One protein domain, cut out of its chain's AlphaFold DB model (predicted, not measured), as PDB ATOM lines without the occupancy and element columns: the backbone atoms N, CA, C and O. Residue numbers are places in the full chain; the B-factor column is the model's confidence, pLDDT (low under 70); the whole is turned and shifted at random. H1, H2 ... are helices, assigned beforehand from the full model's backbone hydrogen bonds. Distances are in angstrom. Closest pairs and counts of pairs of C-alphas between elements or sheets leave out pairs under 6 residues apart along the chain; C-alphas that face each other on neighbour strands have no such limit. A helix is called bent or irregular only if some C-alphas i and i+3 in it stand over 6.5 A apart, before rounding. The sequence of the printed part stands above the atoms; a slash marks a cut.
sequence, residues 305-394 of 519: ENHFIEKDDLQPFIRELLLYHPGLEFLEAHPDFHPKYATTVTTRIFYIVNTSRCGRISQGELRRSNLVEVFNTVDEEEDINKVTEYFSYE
ATOM      1  N   GLU A 305     -22.733  37.792  -2.983       85.06
ATOM      2  CA  GLU A 305     -21.834  37.176  -3.966       85.06
ATOM      3  C   GLU A 305     -22.553  36.208  -4.927       85.06
ATOM      4  O   GLU A 305     -22.119  36.018  -6.063       85.06
ATOM      5  N   ASN A 306     -23.664  35.598  -4.497       88.88
ATOM      6  CA  ASN A 306     -24.344  34.529  -5.237       88.88
ATOM      7  C   ASN A 306     -25.181  35.046  -6.425       88.88
ATOM      8  O   ASN A 306     -25.564  36.217  -6.512       88.88
ATOM      9  N   HIS A 307     -25.520  34.147  -7.352       90.62
ATOM     10  CA  HIS A 307     -26.436  34.398  -8.484       90.62
ATOM     11  C   HIS A 307     -27.690  33.500  -8.433       90.62
ATOM     12  O   HIS A 307     -28.343  33.242  -9.445       90.62
ATOM     13  N   PHE A 308     -28.000  33.003  -7.239       94.50
ATOM     14  CA  PHE A 308     -29.075  32.078  -6.894       94.50
ATOM     15  C   PHE A 308     -29.374  32.219  -5.394       94.50
ATOM     16  O   PHE A 308     -28.544  32.748  -4.655       94.50
ATOM     17  N   ILE A 309     -30.535  31.731  -4.966       96.31
ATOM     18  CA  ILE A 309     -30.933  31.594  -3.560       96.31
ATOM     19  C   ILE A 309     -30.666  30.145  -3.128       96.31
ATOM     20  O   ILE A 309     -31.097  29.210  -3.811       96.31
ATOM     21  N   GLU A 310     -29.960  29.954  -2.013       94.38
ATOM     22  CA  GLU A 310     -29.793  28.651  -1.339       94.38
ATOM     23  C   GLU A 310     -30.785  28.502  -0.170       94.38
ATOM     24  O   GLU A 310     -31.410  29.475   0.243       94.38
ATOM     25  N   LYS A 311     -30.960  27.289   0.375       93.19
ATOM     26  CA  LYS A 311     -31.889  27.039   1.500       93.19
ATOM     27  C   LYS A 311     -31.619  27.959   2.696       93.19
ATOM     28  O   LYS A 311     -32.551  28.541   3.248       93.19
ATOM     29  N   ASP A 312     -30.350  28.124   3.050       93.38
ATOM     30  CA  ASP A 312     -29.940  28.917   4.209       93.38
ATOM     31  C   ASP A 312     -30.190  30.428   4.013       93.38
ATOM     32  O   ASP A 312     -30.317  31.158   4.992       93.38
ATOM     33  N   ASP A 313     -30.339  30.894   2.767       95.69
ATOM     34  CA  ASP A 313     -30.622  32.300   2.431       95.69
ATOM     35  C   ASP A 313     -32.065  32.699   2.799       95.69
ATOM     36  O   ASP A 313     -32.329  33.862   3.090       95.69
ATOM     37  N   LEU A 314     -33.004  31.743   2.828       96.38
ATOM     38  CA  LEU A 314     -34.390  31.985   3.258       96.38
ATOM     39  C   LEU A 314     -34.553  31.978   4.787       96.38
ATOM     40  O   LEU A 314     -35.515  32.550   5.297       96.38
ATOM     41  N   GLN A 315     -33.632  31.356   5.529       94.69
ATOM     42  CA  GLN A 315     -33.779  31.140   6.973       94.69
ATOM     43  C   GLN A 315     -33.988  32.422   7.802       94.69
ATOM     44  O   GLN A 315     -34.828  32.368   8.700       94.69
ATOM     45  N   PRO A 316     -33.330  33.573   7.534       95.19
ATOM     46  CA  PRO A 316     -33.610  34.814   8.259       95.19
ATOM     47  C   PRO A 316     -35.079  35.242   8.135       95.19
ATOM     48  O   PRO A 316     -35.739  35.467   9.139       95.19
ATOM     49  N   PHE A 317     -35.626  35.249   6.918       96.81
ATOM     50  CA  PHE A 317     -36.999  35.686   6.640       96.81
ATOM     51  C   PHE A 317     -38.057  34.787   7.296       96.81
ATOM     52  O   PHE A 317     -39.096  35.275   7.729       96.81
ATOM     53  N   ILE A 318     -37.787  33.481   7.415       97.06
ATOM     54  CA  ILE A 318     -38.691  32.546   8.105       97.06
ATOM     55  C   ILE A 318     -38.583  32.659   9.641       97.06
ATOM     56  O   ILE A 318     -39.549  32.358  10.338       97.06
ATOM     57  N   ARG A 319     -37.453  33.137  10.189       95.00
ATOM     58  CA  ARG A 319     -37.334  33.466  11.625       95.00
ATOM     59  C   ARG A 319     -38.120  34.725  11.981       95.00
ATOM     60  O   ARG A 319     -38.840  34.706  12.970       95.00
ATOM     61  N   GLU A 320     -38.036  35.773  11.165       95.50
ATOM     62  CA  GLU A 320     -38.856  36.980  11.355       95.50
ATOM     63  C   GLU A 320     -40.354  36.655  11.247       95.50
ATOM     64  O   GLU A 320     -41.148  37.118  12.061       95.50
ATOM     65  N   LEU A 321     -40.741  35.794  10.295       96.44
ATOM     66  CA  LEU A 321     -42.114  35.296  10.176       96.44
ATOM     67  C   LEU A 321     -42.585  34.594  11.462       96.44
ATOM     68  O   LEU A 321     -43.673  34.879  11.951       96.44
ATOM     69  N   LEU A 322     -41.761  33.704  12.027       95.62
ATOM     70  CA  LEU A 322     -42.042  33.021  13.297       95.62
ATOM     71  C   LEU A 322     -42.130  33.972  14.503       95.62
ATOM     72  O   LEU A 322     -42.777  33.622  15.485       95.62
ATOM     73  N   LEU A 323     -41.474  35.136  14.447       94.00
ATOM     74  CA  LEU A 323     -41.430  36.116  15.535       94.00
ATOM     75  C   LEU A 323     -42.590  37.124  15.490       94.00
ATOM     76  O   LEU A 323     -43.045  37.566  16.542       94.00
ATOM     77  N   TYR A 324     -43.054  37.503  14.295       94.75
ATOM     78  CA  TYR A 324     -43.994  38.620  14.116       94.75
ATOM     79  C   TYR A 324     -45.378  38.239  13.564       94.75
ATOM     80  O   TYR A 324     -46.286  39.069  13.610       94.75
ATOM     81  N   HIS A 325     -45.579  37.026  13.039       97.00
ATOM     82  CA  HIS A 325     -46.867  36.643  12.450       97.00
ATOM     83  C   HIS A 325     -47.883  36.193  13.522       97.00
ATOM     84  O   HIS A 325     -47.625  35.204  14.212       97.00
ATOM     85  N   PRO A 326     -49.079  36.811  13.628       96.06
ATOM     86  CA  PRO A 326     -50.036  36.514  14.703       96.06
ATOM     87  C   PRO A 326     -50.506  35.052  14.683       96.06
ATOM     88  O   PRO A 326     -50.491  34.376  15.709       96.06
ATOM     89  N   GLY A 327     -50.793  34.499  13.500       95.25
ATOM     90  CA  GLY A 327     -51.110  33.076  13.315       95.25
ATOM     91  C   GLY A 327     -49.992  32.079  13.666       95.25
ATOM     92  O   GLY A 327     -50.189  30.885  13.459       95.25
ATOM     93  N   LEU A 328     -48.831  32.531  14.162       95.50
ATOM     94  CA  LEU A 328     -47.731  31.697  14.663       95.50
ATOM     95  C   LEU A 328     -47.320  32.031  16.115       95.50
ATOM     96  O   LEU A 328     -46.481  31.317  16.659       95.50
ATOM     97  N   GLU A 329     -47.927  33.030  16.775       94.44
ATOM     98  CA  GLU A 329     -47.576  33.489  18.141       94.44
ATOM     99  C   GLU A 329     -47.516  32.334  19.160       94.44
ATOM    100  O   GLU A 329     -46.599  32.236  19.975       94.44
ATOM    101  N   PHE A 330     -48.443  31.375  19.057       94.31
ATOM    102  CA  PHE A 330     -48.503  30.197  19.930       94.31
ATOM    103  C   PHE A 330     -47.248  29.301  19.875       94.31
ATOM    104  O   PHE A 330     -47.035  28.497  20.786       94.31
ATOM    105  N   LEU A 331     -46.416  29.414  18.832       93.12
ATOM    106  CA  LEU A 331     -45.153  28.684  18.735       93.12
ATOM    107  C   LEU A 331     -44.052  29.265  19.618       93.12
ATOM    108  O   LEU A 331     -43.088  28.544  19.864       93.12
ATOM    109  N   GLU A 332     -44.150  30.494  20.137       90.88
ATOM    110  CA  GLU A 332     -43.125  31.052  21.040       90.88
ATOM    111  C   GLU A 332     -42.888  30.133  22.258       90.88
ATOM    112  O   GLU A 332     -41.749  29.872  22.648       90.88
ATOM    113  N   ALA A 333     -43.956  29.522  22.780       92.50
ATOM    114  CA  ALA A 333     -43.909  28.538  23.866       92.50
ATOM    115  C   ALA A 333     -43.280  27.176  23.481       92.50
ATOM    116  O   ALA A 333     -43.103  26.309  24.343       92.50
ATOM    117  N   HIS A 334     -42.959  26.961  22.202       93.06
ATOM    118  CA  HIS A 334     -42.566  25.679  21.610       93.06
ATOM    119  C   HIS A 334     -41.332  25.799  20.680       93.06
ATOM    120  O   HIS A 334     -41.409  25.448  19.497       93.06
ATOM    121  N   PRO A 335     -40.163  26.241  21.194       93.12
ATOM    122  CA  PRO A 335     -38.964  26.503  20.389       93.12
ATOM    123  C   PRO A 335     -38.447  25.280  19.611       93.12
ATOM    124  O   PRO A 335     -37.903  25.441  18.522       93.12
ATOM    125  N   ASP A 336     -38.678  24.054  20.095       91.75
ATOM    126  CA  ASP A 336     -38.299  22.816  19.390       91.75
ATOM    127  C   ASP A 336     -38.988  22.667  18.016       91.75
ATOM    128  O   ASP A 336     -38.459  22.017  17.109       91.75
ATOM    129  N   PHE A 337     -40.160  23.290  17.837       94.31
ATOM    130  CA  PHE A 337     -40.927  23.260  16.591       94.31
ATOM    131  C   PHE A 337     -40.489  24.345  15.597       94.31
ATOM    132  O   PHE A 337     -40.668  24.150  14.395       94.31
ATOM    133  N   HIS A 338     -39.848  25.435  16.047       95.12
ATOM    134  CA  HIS A 338     -39.357  26.520  15.179       95.12
ATOM    135  C   HIS A 338     -38.464  26.013  14.032       95.12
ATOM    136  O   HIS A 338     -38.795  26.271  12.871       95.12
ATOM    137  N   PRO A 339     -37.374  25.245  14.276       94.94
ATOM    138  CA  PRO A 339     -36.527  24.751  13.193       94.94
ATOM    139  C   PRO A 339     -37.241  23.713  12.320       94.94
ATOM    140  O   PRO A 339     -36.930  23.607  11.134       94.94
ATOM    141  N   LYS A 340     -38.213  22.962  12.860       95.56
ATOM    142  CA  LYS A 340     -38.985  21.962  12.104       95.56
ATOM    143  C   LYS A 340     -39.954  22.642  11.129       95.56
ATOM    144  O   LYS A 340     -39.948  22.304   9.944       95.56
ATOM    145  N   TYR A 341     -40.693  23.656  11.585       97.62
ATOM    146  CA  TYR A 341     -41.534  24.503  10.736       97.62
ATOM    147  C   TYR A 341     -40.692  25.219   9.673       97.62
ATOM    148  O   TYR A 341     -40.941  25.056   8.478       97.62
ATOM    149  N   ALA A 342     -39.619  25.912  10.078       97.12
ATOM    150  CA  ALA A 342     -38.767  26.664   9.156       97.12
ATOM    151  C   ALA A 342     -38.095  25.778   8.089       97.12
ATOM    152  O   ALA A 342     -37.991  26.173   6.924       97.12
ATOM    153  N   THR A 343     -37.684  24.561   8.461       95.94
ATOM    154  CA  THR A 343     -37.176  23.552   7.518       95.94
ATOM    155  C   THR A 343     -38.265  23.108   6.545       95.94
ATOM    156  O   THR A 343     -38.020  23.063   5.340       95.94
ATOM    157  N   THR A 344     -39.480  22.844   7.031       97.12
ATOM    158  CA  THR A 344     -40.608  22.388   6.203       97.12
ATOM    159  C   THR A 344     -41.032  23.449   5.197       97.12
ATOM    160  O   THR A 344     -41.077  23.156   4.006       97.12
ATOM    161  N   VAL A 345     -41.273  24.690   5.637       98.06
ATOM    162  CA  VAL A 345     -41.641  25.812   4.754       98.06
ATOM    163  C   VAL A 345     -40.571  26.020   3.683       98.06
ATOM    164  O   VAL A 345     -40.884  26.039   2.493       98.06
ATOM    165  N   THR A 346     -39.290  26.061   4.068       97.38
ATOM    166  CA  THR A 346     -38.183  26.200   3.104       97.38
ATOM    167  C   THR A 346     -38.136  25.029   2.114       97.38
ATOM    168  O   THR A 346     -37.935  25.230   0.918       97.38
ATOM    169  N   THR A 347     -38.383  23.805   2.579       96.62
ATOM    170  CA  THR A 347     -38.398  22.606   1.728       96.62
ATOM    171  C   THR A 347     -39.593  22.602   0.768       96.62
ATOM    172  O   THR A 347     -39.419  22.273  -0.404       96.62
ATOM    173  N   ARG A 348     -40.777  23.069   1.196       97.00
ATOM    174  CA  ARG A 348     -41.955  23.293   0.331       97.00
ATOM    175  C   ARG A 348     -41.684  24.366  -0.731       97.00
ATOM    176  O   ARG A 348     -42.042  24.171  -1.891       97.00
ATOM    177  N   ILE A 349     -40.999  25.456  -0.369       97.69
ATOM    178  CA  ILE A 349     -40.568  26.501  -1.315       97.69
ATOM    179  C   ILE A 349     -39.645  25.909  -2.384       97.69
ATOM    180  O   ILE A 349     -39.887  26.087  -3.577       97.69
ATOM    181  N   PHE A 350     -38.625  25.144  -1.992       96.94
ATOM    182  CA  PHE A 350     -37.732  24.497  -2.955       96.94
ATOM    183  C   PHE A 350     -38.421  23.405  -3.788       96.94
ATOM    184  O   PHE A 350     -38.093  23.274  -4.970       96.94
ATOM    185  N   TYR A 351     -39.395  22.674  -3.231       95.50
ATOM    186  CA  TYR A 351     -40.159  21.649  -3.952       95.50
ATOM    187  C   TYR A 351     -40.861  22.236  -5.181       95.50
ATOM    188  O   TYR A 351     -40.683  21.708  -6.279       95.50
ATOM    189  N   ILE A 352     -41.583  23.349  -5.009       94.88
ATOM    190  CA  ILE A 352     -42.373  24.003  -6.067       94.88
ATOM    191  C   ILE A 352     -41.504  24.930  -6.936       94.88
ATOM    192  O   ILE A 352     -41.582  24.895  -8.162       94.88
ATOM    193  N   VAL A 353     -40.639  25.759  -6.340       96.56
ATOM    194  CA  VAL A 353     -39.943  26.827  -7.083       96.56
ATOM    195  C   VAL A 353     -38.690  26.322  -7.808       96.56
ATOM    196  O   VAL A 353     -38.415  26.757  -8.929       96.56
ATOM    197  N   ASN A 354     -37.923  25.381  -7.240       94.88
ATOM    198  CA  ASN A 354     -36.690  24.891  -7.872       94.88
ATOM    199  C   ASN A 354     -36.962  23.789  -8.911       94.88
ATOM    200  O   ASN A 354     -36.513  22.651  -8.783       94.88
ATOM    201  N   THR A 355     -37.668  24.153  -9.987       91.56
ATOM    202  CA  THR A 355     -37.987  23.285 -11.139       91.56
ATOM    203  C   THR A 355     -36.772  22.548 -11.728       91.56
ATOM    204  O   THR A 355     -36.917  21.452 -12.269       91.56
ATOM    205  N   SER A 356     -35.567  23.114 -11.604       90.25
ATOM    206  CA  SER A 356     -34.302  22.514 -12.050       90.25
ATOM    207  C   SER A 356     -33.692  21.481 -11.087       90.25
ATOM    208  O   SER A 356     -32.735  20.804 -11.466       90.25
ATOM    209  N   ARG A 357     -34.243  21.322  -9.871       86.00
ATOM    210  CA  ARG A 357     -33.847  20.346  -8.827       86.00
ATOM    211  C   ARG A 357     -32.353  20.372  -8.458       86.00
ATOM    212  O   ARG A 357     -31.788  19.359  -8.047       86.00
ATOM    213  N   CYS A 358     -31.699  21.519  -8.622       88.56
ATOM    214  CA  CYS A 358     -30.269  21.713  -8.373       88.56
ATOM    215  C   CYS A 358     -29.943  22.204  -6.948       88.56
ATOM    216  O   CYS A 358     -28.770  22.418  -6.641       88.56
ATOM    217  N   GLY A 359     -30.957  22.412  -6.100       90.44
ATOM    218  CA  GLY A 359     -30.807  22.939  -4.738       90.44
ATOM    219  C   GLY A 359     -30.570  24.454  -4.682       90.44
ATOM    220  O   GLY A 359     -30.175  24.973  -3.642       90.44
ATOM    221  N   ARG A 360     -30.781  25.165  -5.802       94.50
ATOM    222  CA  ARG A 360     -30.475  26.595  -5.981       94.50
ATOM    223  C   ARG A 360     -31.549  27.286  -6.819       94.50
ATOM    224  O   ARG A 360     -31.600  27.081  -8.029       94.50
ATOM    225  N   ILE A 361     -32.388  28.121  -6.206       96.19
ATOM    226  CA  ILE A 361     -33.433  28.860  -6.931       96.19
ATOM    227  C   ILE A 361     -32.781  29.974  -7.754       96.19
ATOM    228  O   ILE A 361     -32.132  30.875  -7.219       96.19
ATOM    229  N   SER A 362     -32.964  29.927  -9.072       94.88
ATOM    230  CA  SER A 362     -32.516  30.981  -9.984       94.88
ATOM    231  C   SER A 362     -33.536  32.122 -10.107       94.88
ATOM    232  O   SER A 362     -34.745  31.912 -10.009       94.88
ATOM    233  N   GLN A 363     -33.059  33.327 -10.437       91.69
ATOM    234  CA  GLN A 363     -33.888  34.499 -10.778       91.69
ATOM    235  C   GLN A 363     -34.999  34.158 -11.790       91.69
ATOM    236  O   GLN A 363     -36.133  34.620 -11.690       91.69
ATOM    237  N   GLY A 364     -34.672  33.319 -12.779       91.94
ATOM    238  CA  GLY A 364     -35.611  32.894 -13.814       91.94
ATOM    239  C   GLY A 364     -36.677  31.911 -13.326       91.94
ATOM    240  O   GLY A 364     -37.743  31.870 -13.930       91.94
ATOM    241  N   GLU A 365     -36.401  31.116 -12.289       95.12
ATOM    242  CA  GLU A 365     -37.377  30.242 -11.624       95.12
ATOM    243  C   GLU A 365     -38.301  31.034 -10.707       95.12
ATOM    244  O   GLU A 365     -39.513  30.895 -10.832       95.12
ATOM    245  N   LEU A 366     -37.748  31.935  -9.885       95.31
ATOM    246  CA  LEU A 366     -38.538  32.829  -9.035       95.31
ATOM    247  C   LEU A 366     -39.575  33.606  -9.867       95.31
ATOM    248  O   LEU A 366     -40.755  33.609  -9.538       95.31
ATOM    249  N   ARG A 367     -39.161  34.148 -11.023       93.12
ATOM    250  CA  ARG A 367     -40.023  34.833 -12.012       93.12
ATOM    251  C   ARG A 367     -41.055  33.950 -12.737       93.12
ATOM    252  O   ARG A 367     -41.759  34.452 -13.613       93.12
ATOM    253  N   ARG A 368     -41.122  32.648 -12.442       94.00
ATOM    254  CA  ARG A 368     -42.181  31.722 -12.896       94.00
ATOM    255  C   ARG A 368     -43.004  31.154 -11.734       94.00
ATOM    256  O   ARG A 368     -43.855  30.305 -11.974       94.00
ATOM    257  N   SER A 369     -42.738  31.599 -10.508       95.81
ATOM    258  CA  SER A 369     -43.453  31.208  -9.295       95.81
ATOM    259  C   SER A 369     -44.250  32.380  -8.730       95.81
ATOM    260  O   SER A 369     -43.904  33.537  -8.963       95.81
ATOM    261  N   ASN A 370     -45.253  32.064  -7.923       96.12
ATOM    262  CA  ASN A 370     -46.017  33.001  -7.102       96.12
ATOM    263  C   ASN A 370     -45.315  33.373  -5.779       96.12
ATOM    264  O   ASN A 370     -45.898  34.088  -4.975       96.12
ATOM    265  N   LEU A 371     -44.084  32.905  -5.512       97.19
ATOM    266  CA  LEU A 371     -43.473  32.977  -4.173       97.19
ATOM    267  C   LEU A 371     -43.473  34.394  -3.569       97.19
ATOM    268  O   LEU A 371     -43.775  34.553  -2.392       97.19
ATOM    269  N   VAL A 372     -43.161  35.416  -4.372       96.00
ATOM    270  CA  VAL A 372     -43.137  36.825  -3.927       96.00
ATOM    271  C   VAL A 372     -44.547  37.354  -3.637       96.00
ATOM    272  O   VAL A 372     -44.731  38.137  -2.712       96.00
ATOM    273  N   GLU A 373     -45.549  36.903  -4.392       96.00
ATOM    274  CA  GLU A 373     -46.957  37.261  -4.184       96.00
ATOM    275  C   GLU A 373     -47.475  36.626  -2.885       96.00
ATOM    276  O   GLU A 373     -48.035  37.326  -2.046       96.00
ATOM    277  N   VAL A 374     -47.189  35.337  -2.660       97.62
ATOM    278  CA  VAL A 374     -47.608  34.623  -1.441       97.62
ATOM    279  C   VAL A 374     -46.901  35.163  -0.193       97.62
ATOM    280  O   VAL A 374     -47.551  35.319   0.835       97.62
ATOM    281  N   PHE A 375     -45.615  35.537  -0.266       97.56
ATOM    282  CA  PHE A 375     -44.934  36.225   0.844       97.56
ATOM    283  C   PHE A 375     -45.630  37.537   1.245       97.56
ATOM    284  O   PHE A 375     -45.659  37.856   2.431       97.56
ATOM    285  N   ASN A 376     -46.215  38.271   0.291       95.75
ATOM    286  CA  ASN A 376     -47.013  39.462   0.587       95.75
ATOM    287  C   ASN A 376     -48.403  39.104   1.142       95.75
ATOM    288  O   ASN A 376     -48.875  39.783   2.043       95.75
ATOM    289  N   THR A 377     -49.042  38.020   0.681       96.75
ATOM    290  CA  THR A 377     -50.312  37.532   1.263       96.75
ATOM    291  C   THR A 377     -50.163  37.137   2.737       96.75
ATOM    292  O   THR A 377     -51.038  37.440   3.542       96.75
ATOM    293  N   VAL A 378     -49.032  36.533   3.116       97.25
ATOM    294  CA  VAL A 378     -48.682  36.227   4.521       97.25
ATOM    295  C   VAL A 378     -48.490  37.494   5.372       97.25
ATOM    296  O   VAL A 378     -48.563  37.441   6.590       97.25
ATOM    297  N   ASP A 379     -48.277  38.658   4.757       95.94
ATOM    298  CA  ASP A 379     -48.159  39.944   5.458       95.94
ATOM    299  C   ASP A 379     -49.503  40.680   5.634       95.94
ATOM    300  O   ASP A 379     -49.539  41.827   6.096       95.94
ATOM    301  N   GLU A 380     -50.601  40.059   5.194       95.88
ATOM    302  CA  GLU A 380     -51.955  40.629   5.185       95.88
ATOM    303  C   GLU A 380     -53.018  39.684   5.778       95.88
ATOM    304  O   GLU A 380     -54.056  40.158   6.237       95.88
ATOM    305  N   GLU A 381     -52.779  38.369   5.793       97.38
ATOM    306  CA  GLU A 381     -53.714  37.358   6.293       97.38
ATOM    307  C   GLU A 381     -53.278  36.811   7.664       97.38
ATOM    308  O   GLU A 381     -52.327  36.043   7.769       97.38
ATOM    309  N   GLU A 382     -54.007  37.186   8.720       96.06
ATOM    310  CA  GLU A 382     -53.695  36.838  10.115       96.06
ATOM    311  C   GLU A 382     -53.684  35.317  10.381       96.06
ATOM    312  O   GLU A 382     -52.944  34.843  11.247       96.06
ATOM    313  N   ASP A 383     -54.479  34.539   9.632       96.75
ATOM    314  CA  ASP A 383     -54.530  33.076   9.729       96.75
ATOM    315  C   ASP A 383     -53.622  32.401   8.689       96.75
ATOM    316  O   ASP A 383     -54.006  32.147   7.541       96.75
ATOM    317  N   ILE A 384     -52.428  32.023   9.153       96.56
ATOM    318  CA  ILE A 384     -51.377  31.356   8.371       96.56
ATOM    319  C   ILE A 384     -51.867  30.094   7.634       96.56
ATOM    320  O   ILE A 384     -51.283  29.703   6.624       96.56
ATOM    321  N   ASN A 385     -52.937  29.440   8.103       96.25
ATOM    322  CA  ASN A 385     -53.413  28.170   7.545       96.25
ATOM    323  C   ASN A 385     -54.200  28.347   6.247       96.25
ATOM    324  O   ASN A 385     -54.151  27.463   5.387       96.25
ATOM    325  N   LYS A 386     -54.842  29.507   6.048       95.44
ATOM    326  CA  LYS A 386     -55.467  29.872   4.765       95.44
ATOM    327  C   LYS A 386     -54.424  30.016   3.660       95.44
ATOM    328  O   LYS A 386     -54.712  29.704   2.503       95.44
ATOM    329  N   VAL A 387     -53.195  30.413   4.010       94.81
ATOM    330  CA  VAL A 387     -52.039  30.392   3.104       94.81
ATOM    331  C   VAL A 387     -51.509  28.956   2.979       94.81
ATOM    332  O   VAL A 387     -50.426  28.580   3.435       94.81
ATOM    333  N   THR A 388     -52.333  28.116   2.350       93.44
ATOM    334  CA  THR A 388     -52.070  26.686   2.126       93.44
ATOM    335  C   THR A 388     -50.789  26.448   1.327       93.44
ATOM    336  O   THR A 388     -50.080  25.467   1.574       93.44
ATOM    337  N   GLU A 389     -50.436  27.359   0.416       93.62
ATOM    338  CA  GLU A 389     -49.170  27.358  -0.316       93.62
ATOM    339  C   GLU A 389     -47.996  27.735   0.597       93.62
ATOM    340  O   GLU A 389     -47.974  28.805   1.195       93.62
ATOM    341  N   TYR A 390     -46.991  26.856   0.672       96.38
ATOM    342  CA  TYR A 390     -45.760  26.979   1.474       96.38
ATOM    343  C   TYR A 390     -45.935  27.052   3.007       96.38
ATOM    344  O   TYR A 390     -45.288  26.268   3.704       96.38
ATOM    345  N   PHE A 391     -46.794  27.929   3.533       97.69
ATOM    346  CA  PHE A 391     -46.710  28.435   4.910       97.69
ATOM    347  C   PHE A 391     -47.669  27.803   5.930       97.69
ATOM    348  O   PHE A 391     -47.322  27.793   7.112       97.69
ATOM    349  N   SER A 392     -48.819  27.257   5.509       97.38
ATOM    350  CA  SER A 392     -49.820  26.654   6.415       97.38
ATOM    351  C   SER A 392     -49.214  25.755   7.501       97.38
ATOM    352  O   SER A 392     -48.478  24.800   7.216       97.38
ATOM    353  N   TYR A 393     -49.546  26.073   8.756       97.69
ATOM    354  CA  TYR A 393     -49.061  25.358   9.931       97.69
ATOM    355  C   TYR A 393     -49.713  23.978  10.058       97.69
ATOM    356  O   TYR A 393     -49.016  23.011  10.357       97.69
ATOM    357  N   GLU A 394     -51.010  23.849   9.755       96.75
ATOM    358  CA  GLU A 394     -51.696  22.549   9.694       96.75
ATOM    359  C   GLU A 394     -50.992  21.582   8.730       96.75
ATOM    360  O   GLU A 394     -50.733  20.431   9.088       96.75
TER     361      GLU A 394
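AT A GLANCE: This is residues 305 to 394 of the 519 residues of the protein "Calmodulin" of Ectocarpus siliculosus (UniProt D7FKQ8). Two long helices, H1 and H3, cross steeply in the body, with the short H2 making the corner between them at one end of an elongated domain and the small H4 lying at the other end. H5 runs much the same way as H1 but is apart from it, and the unnamed stretch of residues 378 to 394 follows H5 and folds back. The printed part has 90 residues with five named helices, in the order H1, H2, H3, H4, H5, and no named strand; the class is all helix, with 50 residues in the named helices. The whole is compact, with a radius of gyration of the C-alphas of 13.2 A, and its C-alphas span 37 by 24 by 22 A, only just elongated.

IN THESE COORDINATES: The printed part begins at Glu 305, with its C-alpha at (-21.834, 37.176, -3.966). H1 holds residues 311 to 324 and measures 21.0 A from its first to its last C-alpha; it begins with C-alpha 311 at (-31.889, 27.039, 1.500). H1 is irregular, with C-alphas 313 and 316 7.0 A apart. H2 holds residues 326 to 331 and measures 10.1 A; it is irregular too, with C-alphas 327 and 330 7.7 A apart. H3, the longest helix with 19 residues, holds residues 335 to 353 and measures 27.5 A, ending with C-alpha 353 at (-39.943, 26.827, -7.083). It is irregular, but only just: C-alphas 336 and 339 are 6.7 A apart. H4 holds residues 363 to 366, with 5.2 A from first to last C-alpha. H5 holds residues 371 to 377 and measures 9.9 A, ending with C-alpha 377 at (-50.312, 37.532, 1.263). After it, residues 378 to 394 hold no named element.

HOW THE PARTS SIT: H1 and H2 touch only at the corner by their link, where residues 322 to 323 of H1 alone take part; the closest C-alphas are those of Leu 322 and Leu 328, 6.0 A apart. Their lines are about perpendicular, at 81 degrees. H1 and H3 touch, and their closest C-alphas, those of Ile 318 and Ala 342, are 6.0 A apart. These two run opposite ways at a steep tilt of 53 degrees. H2 and H3 are close but not clearly touching, with the closest C-alphas, those of Leu 331 and His 338, 7.1 A apart. H3 and H4 are also close but not clearly touching, and the closest C-alphas, those of Val 353 and Glu 365, are 6.2 A apart. The same holds for H3 and H5, whose closest C-alphas, those of Ile 349 and Leu 371, are 7.7 A apart; they run opposite ways at a steep tilt of 53 degrees. H4 and H5 are close but not clearly touching, the closest C-alphas being those of Leu 366 and Val 372, 8.0 A apart. H1 and H2 are each apart from both H4 and H5. In the backbone, every O i to N i+4 pair of H5 is within hydrogen-bond range, against 7 of 10 in H1, 13 of 15 in H3 and 0 of 2 in H2, where 2 of 3 O i to N i+3 pairs are within range; H4 is too short for an O i to N i+4 pair.

THE WHOLE: The two C-alphas farthest apart are those of Ala 333 and Gly 364, at 38.8 A, while the first and last printed C-alphas, of Glu 305 and Glu 394, are 35.9 A apart. The printed part has no cut. The links H1 to H2, H2 to H3 and H4 to H5 are tight, the link H3 to H4, with 9 residues, is short, and no link is long. The mean pLDDT of the printed part is 94.9, and no printed residue is under 70.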